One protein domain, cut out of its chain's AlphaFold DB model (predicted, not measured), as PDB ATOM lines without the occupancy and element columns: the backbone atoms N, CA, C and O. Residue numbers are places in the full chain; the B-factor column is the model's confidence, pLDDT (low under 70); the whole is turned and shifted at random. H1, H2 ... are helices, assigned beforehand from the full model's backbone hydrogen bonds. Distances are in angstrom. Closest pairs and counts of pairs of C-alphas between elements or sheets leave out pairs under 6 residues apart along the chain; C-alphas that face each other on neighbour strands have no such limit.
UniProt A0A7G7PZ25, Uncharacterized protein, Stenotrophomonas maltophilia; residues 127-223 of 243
ATOM      1  N   CYS A 127     -26.430  20.384 -33.292       97.00
ATOM      2  CA  CYS A 127     -27.537  19.451 -33.498       97.00
ATOM      3  C   CYS A 127     -28.629  19.617 -32.420       97.00
ATOM      4  O   CYS A 127     -29.295  18.651 -32.056       97.00
ATOM      5  N   ASN A 128     -28.804  20.830 -31.887       96.12
ATOM      6  CA  ASN A 128     -29.800  21.163 -30.869       96.12
ATOM      7  C   ASN A 128     -31.087  21.740 -31.510       96.12
ATOM      8  O   ASN A 128     -30.979  22.648 -32.341       96.12
ATOM      9  N   PRO A 129     -32.305  21.304 -31.118       97.50
ATOM     10  CA  PRO A 129     -33.557  21.822 -31.680       97.50
ATOM     11  C   PRO A 129     -33.700  23.350 -31.622       97.50
ATOM     12  O   PRO A 129     -34.178  23.952 -32.582       97.50
ATOM     13  N   SER A 130     -33.252  23.992 -30.540       97.56
ATOM     14  CA  SER A 130     -33.300  25.450 -30.372       97.56
ATOM     15  C   SER A 130     -32.351  26.171 -31.324       97.56
ATOM     16  O   SER A 130     -32.722  27.184 -31.922       97.56
ATOM     17  N   PHE A 131     -31.150  25.624 -31.533       97.94
ATOM     18  CA  PHE A 131     -30.223  26.143 -32.535       97.94
ATOM     19  C   PHE A 131     -30.805  25.991 -33.945       97.94
ATOM     20  O   PHE A 131     -30.882  26.969 -34.691       97.94
ATOM     21  N   LEU A 132     -31.295  24.796 -34.285       98.06
ATOM     22  CA  LEU A 132     -31.904  24.504 -35.585       98.06
ATOM     23  C   LEU A 132     -33.110  25.399 -35.878       98.06
ATOM     24  O   LEU A 132     -33.226  25.911 -36.990       98.06
ATOM     25  N   ALA A 133     -33.979  25.632 -34.896       98.12
ATOM     26  CA  ALA A 133     -35.118  26.531 -35.037       98.12
ATOM     27  C   ALA A 133     -34.658  27.964 -35.330       98.12
ATOM     28  O   ALA A 133     -35.169  28.596 -36.253       98.12
ATOM     29  N   SER A 134     -33.636  28.451 -34.614       97.94
ATOM     30  CA  SER A 134     -33.078  29.789 -34.854       97.94
ATOM     31  C   SER A 134     -32.439  29.935 -36.241       97.94
ATOM     32  O   SER A 134     -32.542  30.994 -36.852       97.94
ATOM     33  N   LEU A 135     -31.810  28.872 -36.750       97.75
ATOM     34  CA  LEU A 135     -31.133  28.857 -38.049       97.75
ATOM     35  C   LEU A 135     -32.118  28.726 -39.219       97.75
ATOM     36  O   LEU A 135     -31.928  29.326 -40.273       97.75
ATOM     37  N   THR A 136     -33.154  27.904 -39.056       96.94
ATOM     38  CA  THR A 136     -34.048  27.499 -40.153       96.94
ATOM     39  C   THR A 136     -35.402  28.204 -40.141       96.94
ATOM     40  O   THR A 136     -36.155  28.097 -41.111       96.94
ATOM     41  N   GLY A 137     -35.747  28.884 -39.044       96.31
ATOM     42  CA  GLY A 137     -37.064  29.484 -38.818       96.31
ATOM     43  C   GLY A 137     -38.190  28.470 -38.583       96.31
ATOM     44  O   GLY A 137     -39.355  28.859 -38.526       96.31
ATOM     45  N   GLN A 138     -37.878  27.175 -38.473       98.00
ATOM     46  CA  GLN A 138     -38.862  26.133 -38.186       98.00
ATOM     47  C   GLN A 138     -39.185  26.050 -36.690       98.00
ATOM     48  O   GLN A 138     -38.442  26.532 -35.838       98.00
ATOM     49  N   SER A 139     -40.313  25.416 -36.361       98.06
ATOM     50  CA  SER A 139     -40.688  25.175 -34.963       98.06
ATOM     51  C   SER A 139     -39.758  24.162 -34.283       98.06
ATOM     52  O   SER A 139     -39.264  23.240 -34.934       98.06
ATOM     53  N   LEU A 140     -39.602  24.271 -32.956       98.12
ATOM     54  CA  LEU A 140     -38.819  23.319 -32.153       98.12
ATOM     55  C   LEU A 140     -39.248  21.864 -32.384       98.12
ATOM     56  O   LEU A 140     -38.393  20.995 -32.498       98.12
ATOM     57  N   ALA A 141     -40.555  21.608 -32.513       98.19
ATOM     58  CA  ALA A 141     -41.088  20.268 -32.752       98.19
ATOM     59  C   ALA A 141     -40.631  19.682 -34.099       98.19
ATOM     60  O   ALA A 141     -40.317  18.501 -34.181       98.19
ATOM     61  N   VAL A 142     -40.556  20.509 -35.147       98.25
ATOM     62  CA  VAL A 142     -40.058  20.083 -36.467       98.25
ATOM     63  C   VAL A 142     -38.557  19.798 -36.410       98.25
ATOM     64  O   VAL A 142     -38.092  18.808 -36.969       98.25
ATOM     65  N   CYS A 143     -37.794  20.651 -35.723       98.12
ATOM     66  CA  CYS A 143     -36.354  20.468 -35.579       98.12
ATOM     67  C   CYS A 143     -35.999  19.226 -34.750       98.12
ATOM     68  O   CYS A 143     -35.075  18.498 -35.115       98.12
ATOM     69  N   ASP A 144     -36.743  18.965 -33.676       97.62
ATOM     70  CA  ASP A 144     -36.610  17.752 -32.868       97.62
ATOM     71  C   ASP A 144     -36.952  16.494 -33.682       97.62
ATOM     72  O   ASP A 144     -36.167  15.546 -33.723       97.62
ATOM     73  N   ASP A 145     -38.053  16.522 -34.442       97.94
ATOM     74  CA  ASP A 145     -38.459  15.418 -35.316       97.94
ATOM     75  C   ASP A 145     -37.384  15.068 -36.362       97.94
ATOM     76  O   ASP A 145     -37.117  13.890 -36.615       97.94
ATOM     77  N   TRP A 146     -36.678  16.057 -36.925       98.12
ATOM     78  CA  TRP A 146     -35.543  15.780 -37.812       98.12
ATOM     79  C   TRP A 146     -34.447  14.965 -37.126       98.12
ATOM     80  O   TRP A 146     -33.965  13.992 -37.714       98.12
ATOM     81  N   ILE A 147     -34.063  15.337 -35.903       97.62
ATOM     82  CA  ILE A 147     -33.027  14.638 -35.131       97.62
ATOM     83  C   ILE A 147     -33.501  13.225 -34.787       97.62
ATOM     84  O   ILE A 147     -32.786  12.259 -35.063       97.62
ATOM     85  N   VAL A 148     -34.726  13.081 -34.271       97.00
ATOM     86  CA  VAL A 148     -35.324  11.783 -33.924       97.00
ATOM     87  C   VAL A 148     -35.342  10.849 -35.134       97.00
ATOM     88  O   VAL A 148     -34.909   9.698 -35.036       97.00
ATOM     89  N   GLN A 149     -35.780  11.339 -36.295       97.38
ATOM     90  CA  GLN A 149     -35.818  10.543 -37.520       97.38
ATOM     91  C   GLN A 149     -34.420  10.163 -38.016       97.38
ATOM     92  O   GLN A 149     -34.235   9.042 -38.489       97.38
ATOM     93  N   ILE A 150     -33.433  11.059 -37.911       97.81
ATOM     94  CA  ILE A 150     -32.042  10.762 -38.280       97.81
ATOM     95  C   ILE A 150     -31.482   9.653 -37.391       97.81
ATOM     96  O   ILE A 150     -30.975   8.655 -37.907       97.81
ATOM     97  N   VAL A 151     -31.602   9.800 -36.071       96.69
ATOM     98  CA  VAL A 151     -31.068   8.836 -35.102       96.69
ATOM     99  C   VAL A 151     -31.751   7.475 -35.259       96.69
ATOM    100  O   VAL A 151     -31.071   6.451 -35.288       96.69
ATOM    101  N   ALA A 152     -33.072   7.444 -35.461       96.19
ATOM    102  CA  ALA A 152     -33.807   6.204 -35.704       96.19
ATOM    103  C   ALA A 152     -33.403   5.532 -37.029       96.19
ATOM    104  O   ALA A 152     -33.091   4.340 -37.056       96.19
ATOM    105  N   ALA A 153     -33.351   6.287 -38.132       97.25
ATOM    106  CA  ALA A 153     -33.011   5.747 -39.450       97.25
ATOM    107  C   ALA A 153     -31.544   5.298 -39.563       97.25
ATOM    108  O   ALA A 153     -31.206   4.482 -40.424       97.25
ATOM    109  N   ARG A 154     -30.655   5.834 -38.715       96.94
ATOM    110  CA  ARG A 154     -29.214   5.543 -38.710       96.94
ATOM    111  C   ARG A 154     -28.739   4.792 -37.467       96.94
ATOM    112  O   ARG A 154     -27.536   4.734 -37.228       96.94
ATOM    113  N   ALA A 155     -29.649   4.156 -36.727       95.69
ATOM    114  CA  ALA A 155     -29.337   3.489 -35.462       95.69
ATOM    115  C   ALA A 155     -28.173   2.484 -35.564       95.69
ATOM    116  O   ALA A 155     -27.305   2.457 -34.696       95.69
ATOM    117  N   ARG A 156     -28.110   1.687 -36.643       96.06
ATOM    118  CA  ARG A 156     -27.029   0.706 -36.843       96.06
ATOM    119  C   ARG A 156     -25.658   1.366 -37.080       96.06
ATOM    120  O   ARG A 156     -24.772   1.103 -36.278       96.06
ATOM    121  N   PRO A 157     -25.468   2.243 -38.090       96.50
ATOM    122  CA  PRO A 157     -24.203   2.963 -38.258       96.50
ATOM    123  C   PRO A 157     -23.741   3.715 -37.006       96.50
ATOM    124  O   PRO A 157     -22.551   3.728 -36.707       96.50
ATOM    125  N   ILE A 158     -24.680   4.318 -36.269       97.12
ATOM    126  CA  ILE A 158     -24.376   5.015 -35.017       97.12
ATOM    127  C   ILE A 158     -23.841   4.028 -33.971       97.12
ATOM    128  O   ILE A 158     -22.799   4.283 -33.374       97.12
ATOM    129  N   ARG A 159     -24.505   2.883 -33.778       96.50
ATOM    130  CA  ARG A 159     -24.059   1.855 -32.824       96.50
ATOM    131  C   ARG A 159     -22.702   1.258 -33.202       96.50
ATOM    132  O   ARG A 159     -21.881   1.019 -32.316       96.50
ATOM    133  N   ASP A 160     -22.452   1.036 -34.489       95.88
ATOM    134  CA  ASP A 160     -21.167   0.525 -34.979       95.88
ATOM    135  C   ASP A 160     -20.037   1.528 -34.670       95.88
ATOM    136  O   ASP A 160     -18.989   1.147 -34.142       95.88
ATOM    137  N   GLN A 161     -20.272   2.825 -34.916       95.38
ATOM    138  CA  GLN A 161     -19.329   3.894 -34.577       95.38
ATOM    139  C   GLN A 161     -19.077   3.978 -33.066       95.38
ATOM    140  O   GLN A 161     -17.920   3.975 -32.644       95.38
ATOM    141  N   PHE A 162     -20.146   3.984 -32.268       95.50
ATOM    142  CA  PHE A 162     -20.073   3.994 -30.810       95.50
ATOM    143  C   PHE A 162     -19.238   2.824 -30.270       95.50
ATOM    144  O   PHE A 162     -18.359   3.011 -29.434       95.50
ATOM    145  N   THR A 163     -19.467   1.618 -30.794       94.75
ATOM    146  CA  THR A 163     -18.745   0.404 -30.387       94.75
ATOM    147  C   THR A 163     -17.243   0.533 -30.645       94.75
ATOM    148  O   THR A 163     -16.441   0.150 -29.793       94.75
ATOM    149  N   GLY A 164     -16.856   1.103 -31.792       93.62
ATOM    150  CA  GLY A 164     -15.452   1.354 -32.121       93.62
ATOM    151  C   GLY A 164     -14.788   2.363 -31.181       93.62
ATOM    152  O   GLY A 164     -13.685   2.115 -30.699       93.62
ATOM    153  N   GLN A 165     -15.473   3.466 -30.862       93.12
ATOM    154  CA  GLN A 165     -14.974   4.453 -29.893       93.12
ATOM    155  C   GLN A 165     -14.822   3.841 -28.502       93.12
ATOM    156  O   GLN A 165     -13.822   4.066 -27.822       93.12
ATOM    157  N   ARG A 166     -15.795   3.019 -28.100       93.00
ATOM    158  CA  ARG A 166     -15.804   2.385 -26.788       93.00
ATOM    159  C   ARG A 166     -14.653   1.400 -26.625       93.00
ATOM    160  O   ARG A 166     -14.042   1.361 -25.563       93.00
ATOM    161  N   ALA A 167     -14.326   0.646 -27.675       91.56
ATOM    162  CA  ALA A 167     -13.153  -0.222 -27.683       91.56
ATOM    163  C   ALA A 167     -11.859   0.581 -27.459       91.56
ATOM    164  O   ALA A 167     -11.090   0.238 -26.565       91.56
ATOM    165  N   ALA A 168     -11.677   1.695 -28.179       90.56
ATOM    166  CA  ALA A 168     -10.509   2.560 -28.014       90.56
ATOM    167  C   ALA A 168     -10.412   3.169 -26.599       90.56
ATOM    168  O   ALA A 168      -9.342   3.158 -25.995       90.56
ATOM    169  N   HIS A 169     -11.521   3.644 -26.021       90.19
ATOM    170  CA  HIS A 169     -11.512   4.163 -24.645       90.19
ATOM    171  C   HIS A 169     -11.283   3.079 -23.594       90.19
ATOM    172  O   HIS A 169     -10.658   3.346 -22.573       90.19
ATOM    173  N   ASN A 170     -11.774   1.859 -23.813       90.62
ATOM    174  CA  ASN A 170     -11.497   0.750 -22.904       90.62
ATOM    175  C   ASN A 170     -10.002   0.405 -22.898       90.62
ATOM    176  O   ASN A 170      -9.457   0.150 -21.829       90.62
ATOM    177  N   GLU A 171      -9.336   0.442 -24.054       89.75
ATOM    178  CA  GLU A 171      -7.880   0.268 -24.138       89.75
ATOM    179  C   GLU A 171      -7.121   1.386 -23.410       89.75
ATOM    180  O   GLU A 171      -6.132   1.114 -22.734       89.75
ATOM    181  N   GLU A 172      -7.601   2.629 -23.497       87.94
ATOM    182  CA  GLU A 172      -6.986   3.790 -22.844       87.94
ATOM    183  C   GLU A 172      -7.198   3.806 -21.318       87.94
ATOM    184  O   GLU A 172      -6.253   3.997 -20.557       87.94
ATOM    185  N   LEU A 173      -8.440   3.623 -20.862       88.12
ATOM    186  CA  LEU A 173      -8.855   3.885 -19.476       88.12
ATOM    187  C   LEU A 173      -8.952   2.625 -18.617       88.12
ATOM    188  O   LEU A 173      -8.842   2.697 -17.395       88.12
ATOM    189  N   HIS A 174      -9.170   1.472 -19.246       89.19
ATOM    190  CA  HIS A 174      -9.407   0.192 -18.578       89.19
ATOM    191  C   HIS A 174      -8.506  -0.900 -19.155       89.19
ATOM    192  O   HIS A 174      -8.931  -2.043 -19.313       89.19
ATOM    193  N   ALA A 175      -7.243  -0.567 -19.443       85.94
ATOM    194  CA  ALA A 175      -6.262  -1.513 -19.983       85.94
ATOM    195  C   ALA A 175      -6.110  -2.785 -19.119       85.94
ATOM    196  O   ALA A 175      -5.842  -3.868 -19.632       85.94
ATOM    197  N   ALA A 176      -6.310  -2.660 -17.801       87.44
ATOM    198  CA  ALA A 176      -6.283  -3.769 -16.845       87.44
ATOM    199  C   ALA A 176      -7.628  -4.522 -16.712       87.44
ATOM    200  O   ALA A 176      -7.739  -5.448 -15.908       87.44
ATOM    201  N   GLY A 177      -8.644  -4.141 -17.488       86.00
ATOM    202  CA  GLY A 177     -10.017  -4.634 -17.398       86.00
ATOM    203  C   GLY A 177     -10.889  -3.857 -16.406       86.00
ATOM    204  O   GLY A 177     -10.438  -2.932 -15.734       86.00
ATOM    205  N   GLY A 178     -12.166  -4.250 -16.317       86.19
ATOM    206  CA  GLY A 178     -13.142  -3.658 -15.390       86.19
ATOM    207  C   GLY A 178     -14.032  -2.559 -15.979       86.19
ATOM    208  O   GLY A 178     -14.774  -1.926 -15.227       86.19
ATOM    209  N   SER A 179     -14.002  -2.342 -17.298       89.25
ATOM    210  CA  SER A 179     -14.957  -1.447 -17.952       89.25
ATOM    211  C   SER A 179     -16.381  -2.028 -17.927       89.25
ATOM    212  O   SER A 179     -16.556  -3.249 -18.018       89.25
ATOM    213  N   PRO A 180     -17.423  -1.179 -17.834       90.44
ATOM    214  CA  PRO A 180     -18.790  -1.595 -18.132       90.44
ATOM    215  C   PRO A 180     -18.898  -2.147 -19.557       90.44
ATOM    216  O   PRO A 180     -18.148  -1.730 -20.450       90.44
ATOM    217  N   THR A 181     -19.844  -3.060 -19.789       91.31
ATOM    218  CA  THR A 181     -20.024  -3.642 -21.122       91.31
ATOM    219  C   THR A 181     -20.501  -2.584 -22.117       91.31
ATOM    220  O   THR A 181     -21.179  -1.624 -21.752       91.31
ATOM    221  N   ASN A 182     -20.177  -2.762 -23.400       92.00
ATOM    222  CA  ASN A 182     -20.616  -1.825 -24.437       92.00
ATOM    223  C   ASN A 182     -22.145  -1.705 -24.495       92.00
ATOM    224  O   ASN A 182     -22.641  -0.625 -24.795       92.00
ATOM    225  N   ASP A 183     -22.878  -2.781 -24.201       93.62
ATOM    226  CA  ASP A 183     -24.341  -2.773 -24.193       93.62
ATOM    227  C   ASP A 183     -24.907  -1.989 -23.001       93.62
ATOM    228  O   ASP A 183     -25.863  -1.236 -23.188       93.62
ATOM    229  N   ASP A 184     -24.288  -2.088 -21.819       94.25
ATOM    230  CA  ASP A 184     -24.687  -1.300 -20.645       94.25
ATOM    231  C   ASP A 184     -24.477   0.198 -20.898       94.25
ATOM    232  O   ASP A 184     -25.398   0.997 -20.718       94.25
ATOM    233  N   VAL A 185     -23.294   0.582 -21.396       94.88
ATOM    234  CA  VAL A 185     -22.992   1.991 -21.714       94.88
ATOM    235  C   VAL A 185     -23.875   2.494 -22.852       94.88
ATOM    236  O   VAL A 185     -24.347   3.630 -22.823       94.88
ATOM    237  N   TRP A 186     -24.128   1.659 -23.862       95.50
ATOM    238  CA  TRP A 186     -25.016   2.013 -24.964       95.50
ATOM    239  C   TRP A 186     -26.432   2.300 -24.468       95.50
ATOM    240  O   TRP A 186     -27.013   3.311 -24.870       95.50
ATOM    241  N   ALA A 187     -26.967   1.438 -23.596       94.94
ATOM    242  CA  ALA A 187     -28.281   1.600 -22.985       94.94
ATOM    243  C   ALA A 187     -28.352   2.864 -22.121       94.94
ATOM    244  O   ALA A 187     -29.328   3.607 -22.229       94.94
ATOM    245  N   GLU A 188     -27.308   3.134 -21.332       93.06
ATOM    246  CA  GLU A 188     -27.175   4.369 -20.562       93.06
ATOM    247  C   GLU A 188     -27.266   5.572 -21.501       93.06
ATOM    248  O   GLU A 188     -28.202   6.350 -21.395       93.06
ATOM    249  N   ILE A 189     -26.402   5.687 -22.508       92.25
ATOM    250  CA  ILE A 189     -26.299   6.874 -23.372       92.25
ATOM    251  C   ILE A 189     -27.554   7.169 -24.222       92.25
ATOM    252  O   ILE A 189     -27.697   8.283 -24.735       92.25
ATOM    253  N   GLN A 190     -28.516   6.246 -24.335       93.19
ATOM    254  CA  GLN A 190     -29.764   6.494 -25.075       93.19
ATOM    255  C   GLN A 190     -30.616   7.641 -24.508       93.19
ATOM    256  O   GLN A 190     -31.443   8.181 -25.245       93.19
ATOM    257  N   HIS A 191     -30.436   8.028 -23.238       90.38
ATOM    258  CA  HIS A 191     -31.149   9.175 -22.654       90.38
ATOM    259  C   HIS A 191     -30.618  10.530 -23.143       90.38
ATOM    260  O   HIS A 191     -31.294  11.548 -22.989       90.38
ATOM    261  N   ARG A 192     -29.413  10.567 -23.723       92.00
ATOM    262  CA  ARG A 192     -28.809  11.802 -24.225       92.00
ATOM    263  C   ARG A 192     -29.506  12.261 -25.515       92.00
ATOM    264  O   ARG A 192     -29.916  11.411 -26.307       92.00
ATOM    265  N   PRO A 193     -29.570  13.578 -25.805       91.94
ATOM    266  CA  PRO A 193     -30.282  14.093 -26.981       91.94
ATOM    267  C   PRO A 193     -29.938  13.415 -28.323       91.94
ATOM    268  O   PRO A 193     -30.840  13.124 -29.103       91.94
ATOM    269  N   LEU A 194     -28.662  13.091 -28.580       95.81
ATOM    270  CA  LEU A 194     -28.237  12.405 -29.812       95.81
ATOM    271  C   LEU A 194     -28.108  10.878 -29.680       95.81
ATOM    272  O   LEU A 194     -27.680  10.218 -30.625       95.81
ATOM    273  N   ARG A 195     -28.471  10.299 -28.529       94.25
ATOM    274  CA  ARG A 195     -28.472   8.847 -28.260       94.25
ATOM    275  C   ARG A 195     -27.162   8.132 -28.620       94.25
ATOM    276  O   ARG A 195     -27.168   7.031 -29.171       94.25
ATOM    277  N   GLY A 196     -26.034   8.787 -28.347       92.00
ATOM    278  CA  GLY A 196     -24.693   8.265 -28.636       92.00
ATOM    279  C   GLY A 196     -24.207   8.479 -30.068       92.00
ATOM    280  O   GLY A 196     -23.141   7.984 -30.420       92.00
ATOM    281  N   ALA A 197     -24.954   9.209 -30.899       96.56
ATOM    282  CA  ALA A 197     -24.461   9.640 -32.199       96.56
ATOM    283  C   ALA A 197     -23.431  10.760 -32.069       96.56
ATOM    284  O   ALA A 197     -23.626  11.706 -31.306       96.56
ATOM    285  N   LYS A 198     -22.380  10.686 -32.893       96.38
ATOM    286  CA  LYS A 198     -21.483  11.819 -33.114       96.38
ATOM    287  C   LYS A 198     -22.240  12.968 -33.771       96.38
ATOM    288  O   LYS A 198     -22.918  12.761 -34.788       96.38
ATOM    289  N   GLY A 199     -22.073  14.179 -33.260       96.50
ATOM    290  CA  GLY A 199     -22.663  15.383 -33.826       96.50
ATOM    291  C   GLY A 199     -22.233  15.581 -35.267       96.50
ATOM    292  O   GLY A 199     -23.091  15.804 -36.117       96.50
ATOM    293  N   LYS A 200     -20.961  15.347 -35.615       95.19
ATOM    294  CA  LYS A 200     -20.509  15.479 -37.015       95.19
ATOM    295  C   LYS A 200     -21.241  14.550 -37.982       95.19
ATOM    296  O   LYS A 200     -21.494  14.904 -39.136       95.19
ATOM    297  N   TYR A 201     -21.630  13.360 -37.515       96.94
ATOM    298  CA  TYR A 201     -22.432  12.434 -38.308       96.94
ATOM    299  C   TYR A 201     -23.863  12.958 -38.477       96.94
ATOM    300  O   TYR A 201     -24.377  12.990 -39.599       96.94
ATOM    301  N   VAL A 202     -24.482  13.422 -37.387       97.56
ATOM    302  CA  VAL A 202     -25.833  14.004 -37.401       97.56
ATOM    303  C   VAL A 202     -25.881  15.271 -38.257       97.56
ATOM    304  O   VAL A 202     -26.764  15.371 -39.106       97.56
ATOM    305  N   MET A 203     -24.904  16.176 -38.155       96.56
ATOM    306  CA  MET A 203     -24.755  17.353 -39.023       96.56
ATOM    307  C   MET A 203     -24.732  16.970 -40.506       96.56
ATOM    308  O   MET A 203     -25.419  17.584 -41.327       96.56
ATOM    309  N   GLY A 204     -23.988  15.914 -40.856       96.69
ATOM    310  CA  GLY A 204     -23.948  15.384 -42.218       96.69
ATOM    311  C   GLY A 204     -25.305  14.870 -42.713       96.69
ATOM    312  O   GLY A 204     -25.622  15.006 -43.895       96.69
ATOM    313  N   GLN A 205     -26.134  14.310 -41.827       97.44
ATOM    314  CA  GLN A 205     -27.499  13.895 -42.170       97.44
ATOM    315  C   GLN A 205     -28.474  15.081 -42.217       97.44
ATOM    316  O   GLN A 205     -29.297  15.143 -43.131       97.44
ATOM    317  N   LEU A 206     -28.352  16.044 -41.297       97.38
ATOM    318  CA  LEU A 206     -29.167  17.261 -41.248       97.38
ATOM    319  C   LEU A 206     -29.053  18.064 -42.542       97.38
ATOM    320  O   LEU A 206     -30.074  18.500 -43.064       97.38
ATOM    321  N   LYS A 207     -27.854  18.153 -43.131       95.31
ATOM    322  CA  LYS A 207     -27.645  18.776 -44.448       95.31
ATOM    323  C   LYS A 207     -28.597  18.250 -45.535       95.31
ATOM    324  O   LYS A 207     -29.006  19.008 -46.404       95.31
ATOM    325  N   ASN A 208     -28.949  16.964 -45.486       94.19
ATOM    326  CA  ASN A 208     -29.854  16.334 -46.457       94.19
ATOM    327  C   ASN A 208     -31.320  16.325 -45.998       94.19
ATOM    328  O   ASN A 208     -32.217  16.101 -46.809       94.19
ATOM    329  N   LYS A 209     -31.564  16.496 -44.696       94.62
ATOM    330  CA  LYS A 209     -32.896  16.427 -44.084       94.62
ATOM    331  C   LYS A 209     -33.585  17.789 -44.059       94.62
ATOM    332  O   LYS A 209     -34.793  17.859 -44.266       94.62
ATOM    333  N   VAL A 210     -32.822  18.850 -43.803       94.94
ATOM    334  CA  VAL A 210     -33.327  20.218 -43.693       94.94
ATOM    335  C   VAL A 210     -33.627  20.774 -45.094       94.94
ATOM    336  O   VAL A 210     -32.733  20.799 -45.944       94.94
ATOM    337  N   PRO A 211     -34.860  21.242 -45.364       91.56
ATOM    338  CA  PRO A 211     -35.239  21.764 -46.674       91.56
ATOM    339  C   PRO A 211     -34.425  22.985 -47.117       91.56
ATOM    340  O   PRO A 211     -33.915  23.759 -46.307       91.56
ATOM    341  N   GLY A 212     -34.342  23.184 -48.436       89.69
ATOM    342  CA  GLY A 212     -33.789  24.406 -49.030       89.69
ATOM    343  C   GLY A 212     -32.291  24.624 -48.804       89.69
ATOM    344  O   GLY A 212     -31.821  25.739 -48.996       89.69
ATOM    345  N   ASN A 213     -31.543  23.590 -48.395       89.69
ATOM    346  CA  ASN A 213     -30.132  23.690 -47.998       89.69
ATOM    347  C   ASN A 213     -29.889  24.701 -46.862       89.69
ATOM    348  O   ASN A 213     -28.792  25.246 -46.744       89.69
ATOM    349  N   ALA A 214     -30.893  24.941 -46.009       93.81
ATOM    350  CA  ALA A 214     -30.774  25.880 -44.893       93.81
ATOM    351  C   ALA A 214     -29.755  25.416 -43.829       93.81
ATOM    352  O   ALA A 214     -29.252  26.223 -43.047       93.81
ATOM    353  N   TYR A 215     -29.393  24.128 -43.830       96.12
ATOM    354  CA  TYR A 215     -28.380  23.560 -42.945       96.12
ATOM    355  C   TYR A 215     -27.143  23.091 -43.718       96.12
ATOM    356  O   TYR A 215     -27.211  22.211 -44.575       96.12
ATOM    357  N   SER A 216     -25.989  23.659 -43.388       94.88
ATOM    358  CA  SER A 216     -24.666  23.293 -43.891       94.88
ATOM    359  C   SER A 216     -23.601  23.774 -42.906       94.88
ATOM    360  O   SER A 216     -23.886  24.630 -42.079       94.88
ATOM    361  N   GLU A 217     -22.366  23.282 -43.012       92.94
ATOM    362  CA  GLU A 217     -21.239  23.785 -42.203       92.94
ATOM    363  C   GLU A 217     -21.106  25.315 -42.329       92.94
ATOM    364  O   GLU A 217     -21.082  26.015 -41.324       92.94
ATOM    365  N   ALA A 218     -21.190  25.846 -43.553       94.06
ATOM    366  CA  ALA A 218     -21.141  27.286 -43.806       94.06
ATOM    367  C   ALA A 218     -22.312  28.060 -43.173       94.06
ATOM    368  O   ALA A 218     -22.110  29.154 -42.647       94.06
ATOM    369  N   SER A 219     -23.538  27.516 -43.211       96.25
ATOM    370  CA  SER A 219     -24.688  28.187 -42.588       96.25
ATOM    371  C   SER A 219     -24.616  28.129 -41.064       96.25
ATOM    372  O   SER A 219     -24.931  29.119 -40.412       96.25
ATOM    373  N   VAL A 220     -24.121  27.024 -40.498       96.50
ATOM    374  CA  VAL A 220     -23.849  26.902 -39.062       96.50
ATOM    375  C   VAL A 220     -22.797  27.919 -38.646       96.50
ATOM    376  O   VAL A 220     -23.065  28.721 -37.760       96.50
ATOM    377  N   GLU A 221     -21.636  27.959 -39.300       95.12
ATOM    378  CA  GLU A 221     -20.559  28.904 -38.990       95.12
ATOM    379  C   GLU A 221     -21.028  30.362 -39.081       95.12
ATOM    380  O   GLU A 221     -20.798  31.132 -38.145       95.12
ATOM    381  N   GLY A 222     -21.757  30.715 -40.144       95.06
ATOM    382  CA  GLY A 222     -22.233  32.078 -40.400       95.06
ATOM    383  C   GLY A 222     -23.415  32.548 -39.544       95.06
ATOM    384  O   GLY A 222     -23.666  33.750 -39.476       95.06
ATOM    385  N   HIS A 223     -24.144  31.646 -38.882       96.44
ATOM    386  CA  HIS A 223     -25.327  32.014 -38.095       96.44
ATOM    387  C   HIS A 223     -24.976  32.754 -36.802       96.44
ATOM    388  O   HIS A 223     -24.024  32.403 -36.114       96.44
TER     389      HIS A 223
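Overview. This is residues 127 to 223 of the 243 residues of an uncharacterized protein of Stenotrophomonas maltophilia (UniProt A0A7G7PZ25). Picture a small head of crossed helices with a long arm: in the head H2 crosses H1 and H5, with H6 near H1 and H5 without touching a helix, and the arm is made by H3 running out from the head and the chain coming back through H4. The arm makes the length, and at its far end residues 172 to 177 stick out free. The printed part has 97 residues with six named helices, in the order H1 to H6, and no named strand; its class is all helix. It is loose, with a radius of gyration of the C-alphas of 15.7 A, and its spans are 50 by 23 by 20 A.

Arrangement. Start at H1, residues 129 to 136, and go on to H2, residues 140 to 153; they touch, about perpendicular at 73 degrees, and their closest C-alphas are those of Pro 129 and Cys 143, 5.0 A apart. Next comes H3, residues 155 to 173, close to H2 but not clearly touching, with the closest C-alphas, of Val 151 and Ile 158, 7.7 A apart. Look then at H4, residues 182 to 189, which touches H3 at residues 159 to 166 alone; the closest C-alphas are those of Thr 163 and Asn 182, 6.6 A apart, and the lines are only just about perpendicular at 72 degrees. H5, residues 199 to 209, touches H2 at residues 146 to 151 alone, about perpendicular at 74 degrees, and there the closest C-alphas, of Ile 150 and Gln 205, are 6.8 A apart. H6, residues 217 to 222, is close to H1 but not clearly touching, with the closest C-alphas, of Leu 135 and Val 220, 7.6 A apart. H4 and H5 are apart. In H1, H2, H3, H4 and H6 every O i to N i+4 pair is within hydrogen-bond range; in H5 6 of 7 are.

Along the chain. Find C-alpha 129 at (-33.557, 21.822, -31.680), where H1 begins. H2 measures 19.9 A from first to last C-alpha. From C-alpha 155 at (-29.337, 3.489, -35.462), H3, the longest helix, runs 26.0 A to C-alpha 173. H4 spans 10.4 A and H5 14.5 A. H6 ends at C-alpha 222, at (-22.233, 32.078, -40.400).

Size, cuts and confidence. The two C-alphas farthest apart are those of Ala 176 and Gly 212, at 50.9 A. The printed part has no cut and no long link; the links from H1 to H2 and from H2 to H3 are tight. The mean pLDDT of the printed part is 94.6, and no printed residue is under 70.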